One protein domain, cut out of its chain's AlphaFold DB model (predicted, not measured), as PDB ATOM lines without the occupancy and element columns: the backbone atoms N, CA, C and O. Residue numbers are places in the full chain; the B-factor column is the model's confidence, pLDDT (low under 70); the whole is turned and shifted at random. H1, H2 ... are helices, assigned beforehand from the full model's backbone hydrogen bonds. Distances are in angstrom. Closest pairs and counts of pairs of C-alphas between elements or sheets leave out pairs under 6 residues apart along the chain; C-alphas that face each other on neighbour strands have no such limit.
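AT A GLANCE: This is residues 19 to 84 of the 84 residues of the protein "Kinesin motor domain-containing protein" of Vitis vinifera (UniProt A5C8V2). One long helix, H4, makes most of the longest axis; the short H2 packs steeply on its first half, and the small H1 and H3 lie near its beginning, H3 just beyond its first residue. Residues 76 to 84 stick out at one end, and residues 43 to 49 of the long link from H2 to H3 stick out at the other. The printed part has 66 residues, with four named helices in the order H1, H2, H3, H4 and no named strand, and its class is all helix. It is loose, with a radius of gyration of the C-alphas of 13.9 A, and elongated, spanning 50 by 26 by 15 A.

IN THESE COORDINATES: H4, residues 63 to 82, is 28.3 A long, from C-alpha 63 at (45.440, 44.672, 45.002) to C-alpha 82 at (50.443, 41.457, 72.634). H2, residues 26 to 33, is 11.9 A long. H3 is residues 50 to 54, 6.3 A. H1 is residues 19 to 23, 6.1 A, beginning at C-alpha 19 at (37.886, 48.449, 46.935).

HOW THE PARTS SIT: H4 touches H2 with residues 67 to 71 alone; the closest C-alphas, of Ala 29 and Thr 67, are 5.8 A apart. H2 and H4 run the same way at a steep tilt of 57 degrees. H3 and H4 only just touch, only at the corner, with 3 pairs of C-alphas within 8 A; the closest, of Met 54 and Val 63, are 4.9 A apart. H1 is close to H4 but not clearly touching, the closest C-alphas, of Phe 22 and Val 63, being 6.2 A apart. H1 and H3 are apart. Every O i to N i+4 pair is within hydrogen-bond range in H1, H3 and H4, and 2 of 4 in H2.

THE WHOLE: The C-alphas farthest apart, of Thr 46 and Phe 84, are 50.3 A apart. The printed part has no cut. The link H2 to H3 is long, with 16 residues. The mean pLDDT of the printed part is 79.2, and residues 78 to 84 are under 70.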
ATOM      1  N   ALA A  19      38.099  48.820  45.544       83.06
ATOM      2  CA  ALA A  19      37.886  48.449  46.935       83.06
ATOM      3  C   ALA A  19      36.941  47.246  47.025       83.06
ATOM      4  O   ALA A  19      37.276  46.292  47.716       83.06
ATOM      5  N   ASP A  20      35.855  47.246  46.247       83.56
ATOM      6  CA  ASP A  20      34.895  46.135  46.213       83.56
ATOM      7  C   ASP A  20      35.574  44.817  45.790       83.56
ATOM      8  O   ASP A  20      35.351  43.765  46.381       83.56
ATOM      9  N   VAL A  21      36.450  44.872  44.775       82.12
ATOM     10  CA  VAL A  21      37.210  43.696  44.308       82.12
ATOM     11  C   VAL A  21      38.189  43.207  45.376       82.12
ATOM     12  O   VAL A  21      38.424  42.005  45.505       82.12
ATOM     13  N   PHE A  22      38.796  44.128  46.121       82.94
ATOM     14  CA  PHE A  22      39.749  43.785  47.165       82.94
ATOM     15  C   PHE A  22      39.067  43.190  48.401       82.94
ATOM     16  O   PHE A  22      39.565  42.200  48.923       82.94
ATOM     17  N   GLU A  23      37.929  43.738  48.836       84.31
ATOM     18  CA  GLU A  23      37.187  43.274  50.018       84.31
ATOM     19  C   GLU A  23      36.792  41.795  49.902       84.31
ATOM     20  O   GLU A  23      37.007  41.020  50.832       84.31
ATOM     21  N   ASP A  24      36.355  41.375  48.713       81.56
ATOM     22  CA  ASP A  24      36.014  39.979  48.405       81.56
ATOM     23  C   ASP A  24      37.218  39.020  48.533       81.56
ATOM     24  O   ASP A  24      37.062  37.806  48.668       81.56
ATOM     25  N   ASN A  25      38.442  39.559  48.507       76.94
ATOM     26  CA  ASN A  25      39.695  38.811  48.579       76.94
ATOM     27  C   ASN A  25      40.528  39.117  49.841       76.94
ATOM     28  O   ASN A  25      41.592  38.519  50.028       76.94
ATOM     29  N   ALA A  26      40.069  40.010  50.722       78.56
ATOM     30  CA  ALA A  26      40.827  40.472  51.888       78.56
ATOM     31  C   ALA A  26      41.121  39.334  52.883       78.56
ATOM     32  O   ALA A  26      42.190  39.274  53.493       78.56
ATOM     33  N   SER A  27      40.224  38.345  52.978       78.94
ATOM     34  CA  SER A  27      40.448  37.143  53.791       78.94
ATOM     35  C   SER A  27      41.654  36.328  53.327       78.94
ATOM     36  O   SER A  27      42.341  35.722  54.151       78.94
ATOM     37  N   PHE A  28      41.944  36.321  52.019       81.56
ATOM     38  CA  PHE A  28      43.162  35.703  51.515       81.56
ATOM     39  C   PHE A  28      44.368  36.486  52.013       81.56
ATOM     40  O   PHE A  28      45.234  35.870  52.621       81.56
ATOM     41  N   ALA A  29      44.388  37.817  51.877       77.06
ATOM     42  CA  ALA A  29      45.472  38.632  52.424       77.06
ATOM     43  C   ALA A  29      45.755  38.244  53.886       77.06
ATOM     44  O   ALA A  29      46.840  37.750  54.169       77.06
ATOM     45  N   ALA A  30      44.770  38.266  54.783       77.88
ATOM     46  CA  ALA A  30      44.974  37.877  56.184       77.88
ATOM     47  C   ALA A  30      45.644  36.495  56.379       77.88
ATOM     48  O   ALA A  30      46.523  36.360  57.231       77.88
ATOM     49  N   SER A  31      45.314  35.488  55.560       83.69
ATOM     50  CA  SER A  31      45.887  34.138  55.690       83.69
ATOM     51  C   SER A  31      47.396  34.052  55.403       83.69
ATOM     52  O   SER A  31      48.061  33.145  55.909       83.69
ATOM     53  N   VAL A  32      47.992  35.021  54.693       82.50
ATOM     54  CA  VAL A  32      49.463  35.089  54.553       82.50
ATOM     55  C   VAL A  32      50.138  35.292  55.911       82.50
ATOM     56  O   VAL A  32      51.199  34.724  56.163       82.50
ATOM     57  N   LEU A  33      49.509  36.044  56.824       78.56
ATOM     58  CA  LEU A  33      50.031  36.262  58.180       78.56
ATOM     59  C   LEU A  33      49.989  34.994  59.041       78.56
ATOM     60  O   LEU A  33      50.755  34.882  59.998       78.56
ATOM     61  N   ASP A  34      49.129  34.041  58.685       82.50
ATOM     62  CA  ASP A  34      49.041  32.727  59.323       82.50
ATOM     63  C   ASP A  34      49.997  31.700  58.683       82.50
ATOM     64  O   ASP A  34      50.008  30.531  59.068       82.50
ATOM     65  N   GLY A  35      50.838  32.131  57.732       83.62
ATOM     66  CA  GLY A  35      51.873  31.310  57.100       83.62
ATOM     67  C   GLY A  35      51.437  30.605  55.814       83.62
ATOM     68  O   GLY A  35      52.150  29.715  55.344       83.62
ATOM     69  N   TYR A  36      50.294  30.978  55.230       87.25
ATOM     70  CA  TYR A  36      49.846  30.429  53.950       87.25
ATOM     71  C   TYR A  36      50.472  31.162  52.758       87.25
ATOM     72  O   TYR A  36      50.559  32.387  52.717       87.25
ATOM     73  N   ASN A  37      50.866  30.397  51.738       84.38
ATOM     74  CA  ASN A  37      51.318  30.954  50.465       84.38
ATOM     75  C   ASN A  37      50.116  31.236  49.565       84.38
ATOM     76  O   ASN A  37      49.306  30.344  49.317       84.38
ATOM     77  N   ILE A  38      50.038  32.453  49.030       84.75
ATOM     78  CA  ILE A  38      48.934  32.884  48.168       84.75
ATOM     79  C   ILE A  38      49.480  33.373  46.842       84.75
ATOM     80  O   ILE A  38      50.534  34.006  46.777       84.75
ATOM     81  N   CYS A  39      48.744  33.077  45.775       84.94
ATOM     82  CA  CYS A  39      49.049  33.554  44.442       84.94
ATOM     83  C   CYS A  39      47.789  34.127  43.796       84.94
ATOM     84  O   CYS A  39      46.788  33.428  43.652       84.94
ATOM     85  N   VAL A  40      47.850  35.402  43.405       81.88
ATOM     86  CA  VAL A  40      46.767  36.101  42.708       81.88
ATOM     87  C   VAL A  40      47.164  36.274  41.246       81.88
ATOM     88  O   VAL A  40      48.206  36.855  40.941       81.88
ATOM     89  N   PHE A  41      46.318  35.792  40.336       80.31
ATOM     90  CA  PHE A  41      46.513  35.942  38.897       80.31
ATOM     91  C   PHE A  41      45.413  36.799  38.284       80.31
ATOM     92  O   PHE A  41      44.226  36.516  38.434       80.31
ATOM     93  N   VAL A  42      45.812  37.802  37.503       81.12
ATOM     94  CA  VAL A  42      44.880  38.615  36.716       81.12
ATOM     95  C   VAL A  42      44.958  38.195  35.256       81.12
ATOM     96  O   VAL A  42      45.892  38.543  34.530       81.12
ATOM     97  N   TYR A  43      43.945  37.457  34.809       79.06
ATOM     98  CA  TYR A  43      43.824  37.023  33.423       79.06
ATOM     99  C   TYR A  43      42.929  37.984  32.632       79.06
ATOM    100  O   TYR A  43      41.712  38.012  32.800       79.06
ATOM    101  N   ARG A  44      43.530  38.798  31.760       73.94
ATOM    102  CA  ARG A  44      42.825  39.694  30.819       73.94
ATOM    103  C   ARG A  44      43.575  39.762  29.500       73.94
ATOM    104  O   ARG A  44      44.752  39.436  29.482       73.94
ATOM    105  N   GLN A  45      42.987  40.234  28.408       75.69
ATOM    106  CA  GLN A  45      43.768  40.536  27.199       75.69
ATOM    107  C   GLN A  45      44.710  41.737  27.440       75.69
ATOM    108  O   GLN A  45      44.469  42.567  28.321       75.69
ATOM    109  N   THR A  46      45.813  41.827  26.693       78.19
ATOM    110  CA  THR A  46      46.734  42.977  26.745       78.19
ATOM    111  C   THR A  46      45.985  44.286  26.473       78.19
ATOM    112  O   THR A  46      45.118  44.331  25.607       78.19
ATOM    113  N   GLY A  47      46.303  45.343  27.228       73.19
ATOM    114  CA  GLY A  47      45.634  46.648  27.134       73.19
ATOM    115  C   GLY A  47      44.366  46.795  27.988       73.19
ATOM    116  O   GLY A  47      43.864  47.902  28.124       73.19
ATOM    117  N   MET A  48      43.876  45.727  28.631       75.31
ATOM    118  CA  MET A  48      42.655  45.767  29.456       75.31
ATOM    119  C   MET A  48      42.913  45.957  30.962       75.31
ATOM    120  O   MET A  48      42.219  45.376  31.794       75.31
ATOM    121  N   GLY A  49      43.936  46.729  31.336       75.81
ATOM    122  CA  GLY A  49      44.090  47.175  32.728       75.81
ATOM    123  C   GLY A  49      44.549  46.116  33.738       75.81
ATOM    124  O   GLY A  49      44.190  46.207  34.907       75.81
ATOM    125  N   ARG A  50      45.371  45.128  33.341       82.06
ATOM    126  CA  ARG A  50      45.999  44.190  34.304       82.06
ATOM    127  C   ARG A  50      46.810  44.934  35.375       82.06
ATOM    128  O   ARG A  50      46.654  44.659  36.559       82.06
ATOM    129  N   THR A  51      47.626  45.897  34.946       83.38
ATOM    130  CA  THR A  51      48.423  46.761  35.832       83.38
ATOM    131  C   THR A  51      47.534  47.614  36.724       83.38
ATOM    132  O   THR A  51      47.792  47.722  37.912       83.38
ATOM    133  N   PHE A  52      46.430  48.143  36.190       82.88
ATOM    134  CA  PHE A  52      45.473  48.897  36.996       82.88
ATOM    135  C   PHE A  52      44.882  48.035  38.121       82.88
ATOM    136  O   PHE A  52      44.822  48.484  39.250       82.88
ATOM    137  N   ILE A  53      44.516  46.776  37.870       81.44
ATOM    138  CA  ILE A  53      43.999  45.888  38.929       81.44
ATOM    139  C   ILE A  53      45.079  45.562  39.974       81.44
ATOM    140  O   ILE A  53      44.815  45.646  41.172       81.44
ATOM    141  N   MET A  54      46.293  45.209  39.542       85.00
ATOM    142  CA  MET A  54      47.353  44.766  40.459       85.00
ATOM    143  C   MET A  54      48.024  45.914  41.221       85.00
ATOM    144  O   MET A  54      48.205  45.815  42.430       85.00
ATOM    145  N   GLU A  55      48.386  46.995  40.538       86.06
ATOM    146  CA  GLU A  55      49.111  48.139  41.111       86.06
ATOM    147  C   GLU A  55      48.178  49.323  41.381       86.06
ATOM    148  O   GLU A  55      48.226  49.913  42.460       86.06
ATOM    149  N   GLY A  56      47.263  49.610  40.453       86.31
ATOM    150  CA  GLY A  56      46.351  50.751  40.545       86.31
ATOM    151  C   GLY A  56      47.018  52.087  40.241       86.31
ATOM    152  O   GLY A  56      48.022  52.148  39.533       86.31
ATOM    153  N   THR A  57      46.417  53.161  40.745       86.94
ATOM    154  CA  THR A  57      46.997  54.515  40.765       86.94
ATOM    155  C   THR A  57      47.137  54.993  42.207       86.94
ATOM    156  O   THR A  57      46.681  54.318  43.134       86.94
ATOM    157  N   ASP A  58      47.727  56.169  42.406       84.06
ATOM    158  CA  ASP A  58      47.843  56.768  43.737       84.06
ATOM    159  C   ASP A  58      46.470  57.031  44.376       84.06
ATOM    160  O   ASP A  58      46.298  56.808  45.575       84.06
ATOM    161  N   GLU A  59      45.466  57.433  43.583       83.88
ATOM    162  CA  GLU A  59      44.094  57.645  44.067       83.88
ATOM    163  C   GLU A  59      43.281  56.346  44.163       83.88
ATOM    164  O   GLU A  59      42.351  56.244  44.963       83.88
ATOM    165  N   ALA A  60      43.617  55.344  43.348       81.62
ATOM    166  CA  ALA A  60      42.898  54.079  43.248       81.62
ATOM    167  C   ALA A  60      43.869  52.899  43.352       81.62
ATOM    168  O   ALA A  60      44.087  52.168  42.382       81.62
ATOM    169  N   ARG A  61      44.442  52.715  44.549       86.75
ATOM    170  CA  ARG A  61      45.408  51.642  44.829       86.75
ATOM    171  C   ARG A  61      44.857  50.277  44.426       86.75
ATOM    172  O   ARG A  61      43.689  49.974  44.689       86.75
ATOM    173  N   GLY A  62      45.701  49.475  43.786       86.00
ATOM    174  CA  GLY A  62      45.386  48.118  43.353       86.00
ATOM    175  C   GLY A  62      45.587  47.082  44.454       86.00
ATOM    176  O   GLY A  62      45.908  47.401  45.602       86.00
ATOM    177  N   VAL A  63      45.412  45.817  44.080       86.00
ATOM    178  CA  VAL A  63      45.440  44.672  45.002       86.00
ATOM    179  C   VAL A  63      46.766  44.571  45.764       86.00
ATOM    180  O   VAL A  63      46.742  44.350  46.973       86.00
ATOM    181  N   ASN A  64      47.916  44.790  45.115       86.12
ATOM    182  CA  ASN A  64      49.229  44.648  45.759       86.12
ATOM    183  C   ASN A  64      49.406  45.623  46.930       86.12
ATOM    184  O   ASN A  64      49.769  45.210  48.029       86.12
ATOM    185  N   LEU A  65      49.139  46.912  46.701       85.50
ATOM    186  CA  LEU A  65      49.331  47.947  47.720       85.50
ATOM    187  C   LEU A  65      48.334  47.799  48.873       85.50
ATOM    188  O   LEU A  65      48.738  47.887  50.028       85.50
ATOM    189  N   ARG A  66      47.065  47.487  48.577       85.62
ATOM    190  CA  ARG A  66      46.050  47.232  49.612       85.62
ATOM    191  C   ARG A  66      46.398  46.024  50.478       85.62
ATOM    192  O   ARG A  66      46.297  46.100  51.694       85.62
ATOM    193  N   THR A  67      46.891  44.949  49.861       85.12
ATOM    194  CA  THR A  67      47.344  43.754  50.590       85.12
ATOM    195  C   THR A  67      48.501  44.096  51.535       85.12
ATOM    196  O   THR A  67      48.486  43.700  52.696       85.12
ATOM    197  N   LEU A  68      49.486  44.880  51.073       84.19
ATOM    198  CA  LEU A  68      50.596  45.338  51.919       84.19
ATOM    199  C   LEU A  68      50.120  46.222  53.075       84.19
ATOM    200  O   LEU A  68      50.569  46.041  54.205       84.19
ATOM    201  N   GLU A  69      49.218  47.166  52.815       83.88
ATOM    202  CA  GLU A  69      48.629  48.012  53.856       83.88
ATOM    203  C   GLU A  69      47.908  47.186  54.912       83.88
ATOM    204  O   GLU A  69      48.109  47.414  56.104       83.88
ATOM    205  N   GLU A  70      47.130  46.193  54.489       82.50
ATOM    206  CA  GLU A  70      46.432  45.298  55.399       82.50
ATOM    207  C   GLU A  70      47.418  44.463  56.220       82.50
ATOM    208  O   GLU A  70      47.255  44.355  57.434       82.50
ATOM    209  N   PHE A  71      48.520  43.988  55.629       83.62
ATOM    210  CA  PHE A  71      49.595  43.335  56.382       83.62
ATOM    211  C   PHE A  71      50.201  44.223  57.455       83.62
ATOM    212  O   PHE A  71      50.302  43.800  58.607       83.62
ATOM    213  N   PHE A  72      50.614  45.438  57.095       82.06
ATOM    214  CA  PHE A  72      51.219  46.357  58.053       82.06
ATOM    215  C   PHE A  72      50.219  46.752  59.135       82.06
ATOM    216  O   PHE A  72      50.572  46.748  60.315       82.06
ATOM    217  N   PHE A  73      48.971  47.034  58.761       80.69
ATOM    218  CA  PHE A  73      47.914  47.367  59.705       80.69
ATOM    219  C   PHE A  73      47.651  46.214  60.676       80.69
ATOM    220  O   PHE A  73      47.712  46.422  61.890       80.69
ATOM    221  N   PHE A  74      47.436  44.989  60.186       75.50
ATOM    222  CA  PHE A  74      47.219  43.827  61.048       75.50
ATOM    223  C   PHE A  74      48.436  43.528  61.921       75.50
ATOM    224  O   PHE A  74      48.269  43.270  63.111       75.50
ATOM    225  N   HIS A  75      49.651  43.595  61.374       72.12
ATOM    226  CA  HIS A  75      50.872  43.333  62.129       72.12
ATOM    227  C   HIS A  75      51.064  44.353  63.258       72.12
ATOM    228  O   HIS A  75      51.172  43.963  64.417       72.12
ATOM    229  N   ILE A  76      51.012  45.655  62.957       70.56
ATOM    230  CA  ILE A  76      51.137  46.725  63.961       70.56
ATOM    231  C   ILE A  76      50.048  46.591  65.031       70.56
ATOM    232  O   ILE A  76      50.326  46.727  66.224       70.56
ATOM    233  N   THR A  77      48.810  46.306  64.629       70.25
ATOM    234  CA  THR A  77      47.693  46.172  65.571       70.25
ATOM    235  C   THR A  77      47.861  44.943  66.468       70.25
ATOM    236  O   THR A  77      47.684  45.048  67.680       70.25
ATOM    237  N   LYS A  78      48.263  43.793  65.914       67.94
ATOM    238  CA  LYS A  78      48.455  42.537  66.660       67.94
ATOM    239  C   LYS A  78      49.667  42.601  67.598       67.94
ATOM    240  O   LYS A  78      49.573  42.124  68.724       67.94
ATOM    241  N   GLU A  79      50.762  43.241  67.185       66.31
ATOM    242  CA  GLU A  79      51.924  43.497  68.051       66.31
ATOM    243  C   GLU A  79      51.558  44.415  69.226       66.31
ATOM    244  O   GLU A  79      51.902  44.126  70.371       66.31
ATOM    245  N   ARG A  80      50.762  45.467  68.986       61.19
ATOM    246  CA  ARG A  80      50.266  46.339  70.066       61.19
ATOM    247  C   ARG A  80      49.308  45.630  71.022       61.19
ATOM    248  O   ARG A  80      49.292  45.974  72.194       61.19
ATOM    249  N   GLN A  81      48.534  44.654  70.548       60.25
ATOM    250  CA  GLN A  81      47.639  43.843  71.387       60.25
ATOM    251  C   GLN A  81      48.390  42.796  72.226       60.25
ATOM    252  O   GLN A  81      47.876  42.391  73.256       60.25
ATOM    253  N   ARG A  82      49.596  42.362  71.825       60.00
ATOM    254  CA  ARG A  82      50.443  41.457  72.634       60.00
ATOM    255  C   ARG A  82      51.216  42.161  73.752       60.00
ATOM    256  O   ARG A  82      51.786  41.488  74.606       60.00
ATOM    257  N   GLN A  83      51.305  43.489  73.705       57.03
ATOM    258  CA  GLN A  83      52.023  44.303  74.691       57.03
ATOM    259  C   GLN A  83      51.156  44.758  75.876       57.03
ATOM    260  O   GLN A  83      51.674  45.419  76.776       57.03
ATOM    261  N   PHE A  84      49.876  44.385  75.887       46.28
ATOM    262  CA  PHE A  84      48.937  44.555  76.998       46.28
ATOM    263  C   PHE A  84      48.310  43.204  77.355       46.28
ATOM    264  O   PHE A  84      47.800  43.097  78.492       46.28
TER     265      PHE A  84